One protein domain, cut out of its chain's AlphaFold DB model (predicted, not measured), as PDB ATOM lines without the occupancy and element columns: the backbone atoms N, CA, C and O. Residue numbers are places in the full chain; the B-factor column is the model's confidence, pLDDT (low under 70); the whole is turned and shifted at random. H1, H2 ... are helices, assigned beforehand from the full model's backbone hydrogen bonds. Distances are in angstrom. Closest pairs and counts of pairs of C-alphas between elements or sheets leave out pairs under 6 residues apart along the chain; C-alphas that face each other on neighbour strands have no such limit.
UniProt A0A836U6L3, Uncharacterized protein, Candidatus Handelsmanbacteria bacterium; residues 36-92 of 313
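AT A GLANCE: This is residues 36 to 92 of the 313 residues of an uncharacterized protein of Candidatus Handelsmanbacteria bacterium (UniProt A0A836U6L3). Four short helices follow one another round a flat ring, H1, H2, H3 and H4, each link looping at the rim and the two ends of the printed part coming back near each other, so that the ring is nearly closed between H1 and H4. Contacts between the helices are few. The 57 printed residues hold these four named helices in that order and no named strand; the class is all helix, with 28 of the 57 residues in named elements, under half. The whole is only just compact, close to loose, with a radius of gyration of the C-alphas of 12.0 A, and spans 33 by 29 by 11 A.

HOW THE PARTS SIT: H1, residues 36 to 39, and H2, residues 49 to 56, only just touch, with 3 pairs of C-alphas within 8 A; the closest C-alphas, of Ala 39 and Glu 51, are 6.1 A apart. H2 touches H3, residues 66 to 73, the closest C-alphas being those of Ala 56 and Glu 68 at 5.8 A. They run the same way at a steep tilt of 68 degrees, only just short of about perpendicular. H3 and H4, residues 83 to 90, only just touch, with 3 pairs of C-alphas within 8 A; the closest C-alphas, of Ala 73 and Glu 85, are 6.7 A apart, and the lines are about perpendicular at 87 degrees. H4 and H1 are close but not clearly touching, with the closest C-alphas, of Phe 90 and Phe 36, 7.4 A apart. H1 and H3 are apart, as are H2 and H4. In H2, H3 and H4 every O i to N i+4 pair is within hydrogen-bond range; H1 is too short for such a pair.

IN THESE COORDINATES: H1 begins at C-alpha 36, (30.178, 43.330, 103.854), and is 5.1 A long from first to last C-alpha. H2 measures 10.9 A, H3 10.6 A and H4 10.3 A, the last ending at C-alpha 90, (30.195, 50.725, 103.098).

THE WHOLE: The two C-alphas farthest apart are those of Asp 44 and Asp 78, 34.7 A. The printed part has no cut, and its three links are short, with 9 residues each. The mean pLDDT of the printed part is 76.7; residue 76, residues 83 to 84 and residues 87 to 92 are under 70.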
ATOM      1  N   PHE A  36      31.167  44.401 103.862       70.50
ATOM      2  CA  PHE A  36      30.178  43.330 103.854       70.50
ATOM      3  C   PHE A  36      30.817  41.981 104.188       70.50
ATOM      4  O   PHE A  36      30.316  41.276 105.046       70.50
ATOM      5  N   ALA A  37      31.957  41.635 103.584       72.25
ATOM      6  CA  ALA A  37      32.648  40.370 103.861       72.25
ATOM      7  C   ALA A  37      33.314  40.318 105.249       72.25
ATOM      8  O   ALA A  37      33.695  39.241 105.704       72.25
ATOM      9  N   VAL A  38      33.527  41.473 105.891       72.88
ATOM     10  CA  VAL A  38      33.969  41.559 107.292       72.88
ATOM     11  C   VAL A  38      32.790  41.334 108.241       72.88
ATOM     12  O   VAL A  38      32.963  40.667 109.259       72.88
ATOM     13  N   ALA A  39      31.616  41.875 107.903       74.44
ATOM     14  CA  ALA A  39      30.386  41.705 108.669       74.44
ATOM     15  C   ALA A  39      29.755  40.307 108.493       74.44
ATOM     16  O   ALA A  39      29.253  39.759 109.467       74.44
ATOM     17  N   ASP A  40      29.848  39.712 107.299       78.75
ATOM     18  CA  ASP A  40      29.386  38.358 106.950       78.75
ATOM     19  C   ASP A  40      30.380  37.324 107.508       78.75
ATOM     20  O   ASP A  40      31.312  36.845 106.844       78.75
ATOM     21  N   GLN A  41      30.247  37.045 108.804       80.75
ATOM     22  CA  GLN A  41      31.143  36.156 109.539       80.75
ATOM     23  C   GLN A  41      30.967  34.705 109.097       80.75
ATOM     24  O   GLN A  41      31.936  33.929 109.107       80.75
ATOM     25  N   ASN A  42      29.739  34.327 108.740       83.69
ATOM     26  CA  ASN A  42      29.385  32.961 108.386       83.69
ATOM     27  C   ASN A  42      29.668  32.639 106.894       83.69
ATOM     28  O   ASN A  42      29.821  31.462 106.540       83.69
ATOM     29  N   LYS A  43      29.881  33.677 106.071       83.12
ATOM     30  CA  LYS A  43      30.222  33.653 104.640       83.12
ATOM     31  C   LYS A  43      29.140  33.047 103.756       83.12
ATOM     32  O   LYS A  43      29.466  32.384 102.760       83.12
ATOM     33  N   ASP A  44      27.880  33.220 104.124       85.12
ATOM     34  CA  ASP A  44      26.736  32.752 103.346       85.12
ATOM     35  C   ASP A  44      26.242  33.782 102.317       85.12
ATOM     36  O   ASP A  44      25.488  33.419 101.407       85.12
ATOM     37  N   GLY A  45      26.773  35.007 102.364       81.25
ATOM     38  CA  GLY A  45      26.437  36.084 101.441       81.25
ATOM     39  C   GLY A  45      25.205  36.893 101.845       81.25
ATOM     40  O   GLY A  45      24.744  37.709 101.041       81.25
ATOM     41  N   GLU A  46      24.681  36.688 103.049       80.81
ATOM     42  CA  GLU A  46      23.650  37.497 103.691       80.81
ATOM     43  C   GLU A  46      24.218  38.093 104.995       80.81
ATOM     44  O   GLU A  46      25.263  37.674 105.471       80.81
ATOM     45  N   LEU A  47      23.589  39.147 105.525       79.31
ATOM     46  CA  LEU A  47      23.895  39.647 106.870       79.31
ATOM     47  C   LEU A  47      22.674  39.395 107.735       79.31
ATOM     48  O   LEU A  47      21.620  39.996 107.493       79.31
ATOM     49  N   ASP A  48      22.806  38.495 108.702       82.06
ATOM     50  CA  ASP A  48      21.731  38.194 109.642       82.06
ATOM     51  C   ASP A  48      21.751  39.106 110.882       82.06
ATOM     52  O   ASP A  48      22.680  39.887 111.116       82.06
ATOM     53  N   ASP A  49      20.691  39.026 111.690       80.25
ATOM     54  CA  ASP A  49      20.563  39.831 112.907       80.25
ATOM     55  C   ASP A  49      21.746  39.605 113.873       80.25
ATOM     56  O   ASP A  49      22.165  40.540 114.547       80.25
ATOM     57  N   ASN A  50      22.329  38.399 113.930       82.75
ATOM     58  CA  ASN A  50      23.475  38.117 114.802       82.75
ATOM     59  C   ASN A  50      24.760  38.771 114.286       82.75
ATOM     60  O   ASN A  50      25.587  39.208 115.084       82.75
ATOM     61  N   GLU A  51      24.943  38.825 112.970       83.56
ATOM     62  CA  GLU A  51      26.101  39.458 112.333       83.56
ATOM     63  C   GLU A  51      26.064  40.979 112.474       83.56
ATOM     64  O   GLU A  51      27.089  41.600 112.764       83.56
ATOM     65  N   LEU A  52      24.873  41.575 112.376       76.94
ATOM     66  CA  LEU A  52      24.667  42.995 112.657       76.94
ATOM     67  C   LEU A  52      24.863  43.319 114.144       76.94
ATOM     68  O   LEU A  52      25.516  44.312 114.470       76.94
ATOM     69  N   LEU A  53      24.356  42.471 115.048       82.75
ATOM     70  CA  LEU A  53      24.564  42.626 116.492       82.75
ATOM     71  C   LEU A  53      26.053  42.555 116.842       82.75
ATOM     72  O   LEU A  53      26.564  43.419 117.544       82.75
ATOM     73  N   ALA A  54      26.792  41.592 116.287       78.31
ATOM     74  CA  ALA A  54      28.230  41.475 116.526       78.31
ATOM     75  C   ALA A  54      29.039  42.696 116.047       78.31
ATOM     76  O   ALA A  54      30.165  42.892 116.511       78.31
ATOM     77  N   LEU A  55      28.497  43.486 115.114       75.25
ATOM     78  CA  LEU A  55      29.154  44.675 114.585       75.25
ATOM     79  C   LEU A  55      28.961  45.907 115.482       75.25
ATOM     80  O   LEU A  55      29.909  46.678 115.622       75.25
ATOM     81  N   ALA A  56      27.774  46.101 116.068       77.62
ATOM     82  CA  ALA A  56      27.432  47.367 116.724       77.62
ATOM     83  C   ALA A  56      26.756  47.279 118.094       77.62
ATOM     84  O   ALA A  56      26.648  48.317 118.735       77.62
ATOM     85  N   ASP A  57      26.326  46.103 118.561       80.56
ATOM     86  CA  ASP A  57      25.783  45.932 119.918       80.56
ATOM     87  C   ASP A  57      26.921  46.107 120.936       80.56
ATOM     88  O   ASP A  57      27.714  45.201 121.221       80.56
ATOM     89  N   SER A  58      27.072  47.339 121.407       75.31
ATOM     90  CA  SER A  58      28.207  47.769 122.215       75.31
ATOM     91  C   SER A  58      27.975  47.501 123.698       75.31
ATOM     92  O   SER A  58      28.943  47.330 124.449       75.31
ATOM     93  N   ASP A  59      26.710  47.467 124.121       79.69
ATOM     94  CA  ASP A  59      26.318  47.224 125.506       79.69
ATOM     95  C   ASP A  59      25.876  45.773 125.778       79.69
ATOM     96  O   ASP A  59      25.812  45.358 126.944       79.69
ATOM     97  N   GLY A  60      25.737  44.966 124.724       81.00
ATOM     98  CA  GLY A  60      25.486  43.530 124.766       81.00
ATOM     99  C   GLY A  60      24.050  43.184 125.144       81.00
ATOM    100  O   GLY A  60      23.825  42.112 125.726       81.00
ATOM    101  N   ASP A  61      23.099  44.090 124.907       83.88
ATOM    102  CA  ASP A  61      21.695  43.907 125.272       83.88
ATOM    103  C   ASP A  61      20.887  43.085 124.250       83.88
ATOM    104  O   ASP A  61      19.753  42.673 124.538       83.88
ATOM    105  N   GLY A  62      21.500  42.732 123.114       82.25
ATOM    106  CA  GLY A  62      20.893  41.936 122.053       82.25
ATOM    107  C   GLY A  62      19.984  42.740 121.125       82.25
ATOM    108  O   GLY A  62      19.218  42.142 120.362       82.25
ATOM    109  N   ALA A  63      20.043  44.068 121.189       81.50
ATOM    110  CA  ALA A  63      19.444  44.992 120.245       81.50
ATOM    111  C   ALA A  63      20.494  46.003 119.767       81.50
ATOM    112  O   ALA A  63      21.539  46.187 120.368       81.50
ATOM    113  N   ILE A  64      20.215  46.652 118.637       79.50
ATOM    114  CA  ILE A  64      21.031  47.767 118.153       79.50
ATOM    115  C   ILE A  64      20.200  49.026 118.332       79.50
ATOM    116  O   ILE A  64      19.144  49.178 117.710       79.50
ATOM    117  N   SER A  65      20.662  49.923 119.192       84.00
ATOM    118  CA  SER A  65      20.060  51.240 119.372       84.00
ATOM    119  C   SER A  65      20.587  52.258 118.353       84.00
ATOM    120  O   SER A  65      21.685  52.126 117.809       84.00
ATOM    121  N   ASP A  66      19.835  53.344 118.140       77.81
ATOM    122  CA  ASP A  66      20.272  54.463 117.289       77.81
ATOM    123  C   ASP A  66      21.640  55.026 117.731       77.81
ATOM    124  O   ASP A  66      22.434  55.461 116.901       77.81
ATOM    125  N   GLY A  67      21.930  55.007 119.040       80.88
ATOM    126  CA  GLY A  67      23.195  55.496 119.598       80.88
ATOM    127  C   GLY A  67      24.383  54.575 119.322       80.88
ATOM    128  O   GLY A  67      25.500  55.050 119.139       80.88
ATOM    129  N   GLU A  68      24.146  53.273 119.251       83.06
ATOM    130  CA  GLU A  68      25.160  52.266 118.935       83.06
ATOM    131  C   GLU A  68      25.501  52.236 117.455       83.06
ATOM    132  O   GLU A  68      26.669  52.147 117.064       83.06
ATOM    133  N   TRP A  69      24.474  52.408 116.625       79.69
ATOM    134  CA  TRP A  69      24.654  52.577 115.195       79.69
ATOM    135  C   TRP A  69      25.428  53.859 114.884       79.69
ATOM    136  O   TRP A  69      26.364  53.830 114.087       79.69
ATOM    137  N   LEU A  70      25.116  54.956 115.584       79.81
ATOM    138  CA  LEU A  70      25.870  56.203 115.482       79.81
ATOM    139  C   LEU A  70      27.327  56.014 115.923       79.81
ATOM    140  O   LEU A  70      28.225  56.370 115.178       79.81
ATOM    141  N   ALA A  71      27.582  55.381 117.072       79.00
ATOM    142  CA  ALA A  71      28.941  55.159 117.578       79.00
ATOM    143  C   ALA A  71      29.818  54.277 116.670       79.00
ATOM    144  O   ALA A  71      31.045  54.374 116.714       79.00
ATOM    145  N   THR A  72      29.194  53.402 115.881       76.50
ATOM    146  CA  THR A  72      29.886  52.550 114.906       76.50
ATOM    147  C   THR A  72      30.211  53.315 113.627       76.50
ATOM    148  O   THR A  72      31.244  53.056 113.008       76.50
ATOM    149  N   ALA A  73      29.334  54.238 113.229       76.38
ATOM    150  CA  ALA A  73      29.401  54.884 111.930       76.38
ATOM    151  C   ALA A  73      30.023  56.294 111.924       76.38
ATOM    152  O   ALA A  73      30.503  56.738 110.888       76.38
ATOM    153  N   ASP A  74      30.032  56.974 113.064       76.19
ATOM    154  CA  ASP A  74      30.668  58.276 113.290       76.19
ATOM    155  C   ASP A  74      32.145  58.048 113.678       76.19
ATOM    156  O   ASP A  74      32.489  57.745 114.830       76.19
ATOM    157  N   LEU A  75      33.023  58.071 112.673       74.94
ATOM    158  CA  LEU A  75      34.445  57.746 112.786       74.94
ATOM    159  C   LEU A  75      35.231  58.869 113.465       74.94
ATOM    160  O   LEU A  75      36.176  58.580 114.214       74.94
ATOM    161  N   ASP A  76      34.874  60.127 113.201       69.94
ATOM    162  CA  ASP A  76      35.559  61.290 113.770       69.94
ATOM    163  C   ASP A  76      34.954  61.783 115.101       69.94
ATOM    164  O   ASP A  76      35.614  62.518 115.850       69.94
ATOM    165  N   ARG A  77      33.802  61.218 115.478       80.19
ATOM    166  CA  ARG A  77      33.078  61.411 116.743       80.19
ATOM    167  C   ARG A  77      32.527  62.817 116.908       80.19
ATOM    168  O   ARG A  77      32.506  63.339 118.034       80.19
ATOM    169  N   ASP A  78      32.102  63.439 115.817       79.12
ATOM    170  CA  ASP A  78      31.464  64.752 115.841       79.12
ATOM    171  C   ASP A  78      29.947  64.691 116.128       79.12
ATOM    172  O   ASP A  78      29.311  65.722 116.388       79.12
ATOM    173  N   GLY A  79      29.389  63.480 116.216       79.25
ATOM    174  CA  GLY A  79      27.983  63.194 116.484       79.25
ATOM    175  C   GLY A  79      27.117  63.122 115.227       79.25
ATOM    176  O   GLY A  79      25.888  63.056 115.347       79.25
ATOM    177  N   ILE A  80      27.717  63.173 114.039       77.50
ATOM    178  CA  ILE A  80      27.068  63.116 112.732       77.50
ATOM    179  C   ILE A  80      27.782  62.036 111.909       77.50
ATOM    180  O   ILE A  80      28.950  61.775 112.110       77.50
ATOM    181  N   ILE A  81      27.057  61.372 111.004       74.56
ATOM    182  CA  ILE A  81      27.678  60.495 110.001       74.56
ATOM    183  C   ILE A  81      27.683  61.262 108.688       74.56
ATOM    184  O   ILE A  81      26.612  61.562 108.136       74.56
ATOM    185  N   ASP A  82      28.860  61.600 108.189       73.56
ATOM    186  CA  ASP A  82      29.014  62.273 106.912       73.56
ATOM    187  C   ASP A  82      29.151  61.295 105.725       73.56
ATOM    188  O   ASP A  82      29.043  60.074 105.846       73.56
ATOM    189  N   GLU A  83      29.266  61.840 104.511       68.75
ATOM    190  CA  GLU A  83      29.368  61.016 103.299       68.75
ATOM    191  C   GLU A  83      30.706  60.271 103.206       68.75
ATOM    192  O   GLU A  83      30.749  59.187 102.629       68.75
ATOM    193  N   GLU A  84      31.780  60.840 103.749       65.56
ATOM    194  CA  GLU A  84      33.110  60.233 103.769       65.56
ATOM    195  C   GLU A  84      33.120  59.050 104.739       65.56
ATOM    196  O   GLU A  84      33.533  57.959 104.358       65.56
ATOM    197  N   GLU A  85      32.530  59.210 105.921       72.12
ATOM    198  CA  GLU A  85      32.353  58.139 106.906       72.12
ATOM    199  C   GLU A  85      31.431  57.031 106.391       72.12
ATOM    200  O   GLU A  85      31.751  55.842 106.481       72.12
ATOM    201  N   TRP A  86      30.318  57.408 105.751       73.12
ATOM    202  CA  TRP A  86      29.431  56.462 105.078       73.12
ATOM    203  C   TRP A  86      30.161  55.680 103.981       73.12
ATOM    204  O   TRP A  86      30.023  54.458 103.869       73.12
ATOM    205  N   GLN A  87      30.957  56.364 103.157       64.06
ATOM    206  CA  GLN A  87      31.760  55.700 102.138       64.06
ATOM    207  C   GLN A  87      32.837  54.812 102.770       64.06
ATOM    208  O   GLN A  87      33.017  53.696 102.294       64.06
ATOM    209  N   ASP A  88      33.484  55.214 103.858       68.12
ATOM    210  CA  ASP A  88      34.510  54.419 104.541       68.12
ATOM    211  C   ASP A  88      33.963  53.147 105.210       68.12
ATOM    212  O   ASP A  88      34.681  52.141 105.332       68.12
ATOM    213  N   LEU A  89      32.698  53.166 105.631       69.62
ATOM    214  CA  LEU A  89      32.005  52.015 106.213       69.62
ATOM    215  C   LEU A  89      31.452  51.052 105.179       69.62
ATOM    216  O   LEU A  89      31.448  49.854 105.432       69.62
ATOM    217  N   PHE A  90      30.956  51.548 104.046       64.25
ATOM    218  CA  PHE A  90      30.195  50.725 103.098       64.25
ATOM    219  C   PHE A  90      30.881  50.541 101.743       64.25
ATOM    220  O   PHE A  90      30.441  49.721 100.935       64.25
ATOM    221  N   THR A  91      31.974  51.256 101.483       61.03
ATOM    222  CA  THR A  91      32.769  51.089 100.265       61.03
ATOM    223  C   THR A  91      33.923  50.131 100.535       61.03
ATOM    224  O   THR A  91      34.632  50.273 101.533       61.03
ATOM    225  N   PRO A  92      34.171  49.161  99.640       56.31
ATOM    226  CA  PRO A  92      35.349  48.321  99.727       56.31
ATOM    227  C   PRO A  92      36.630  49.155  99.765       56.31
ATOM    228  O   PRO A  92      36.906  49.916  98.835       56.31
TER     229      PRO A  92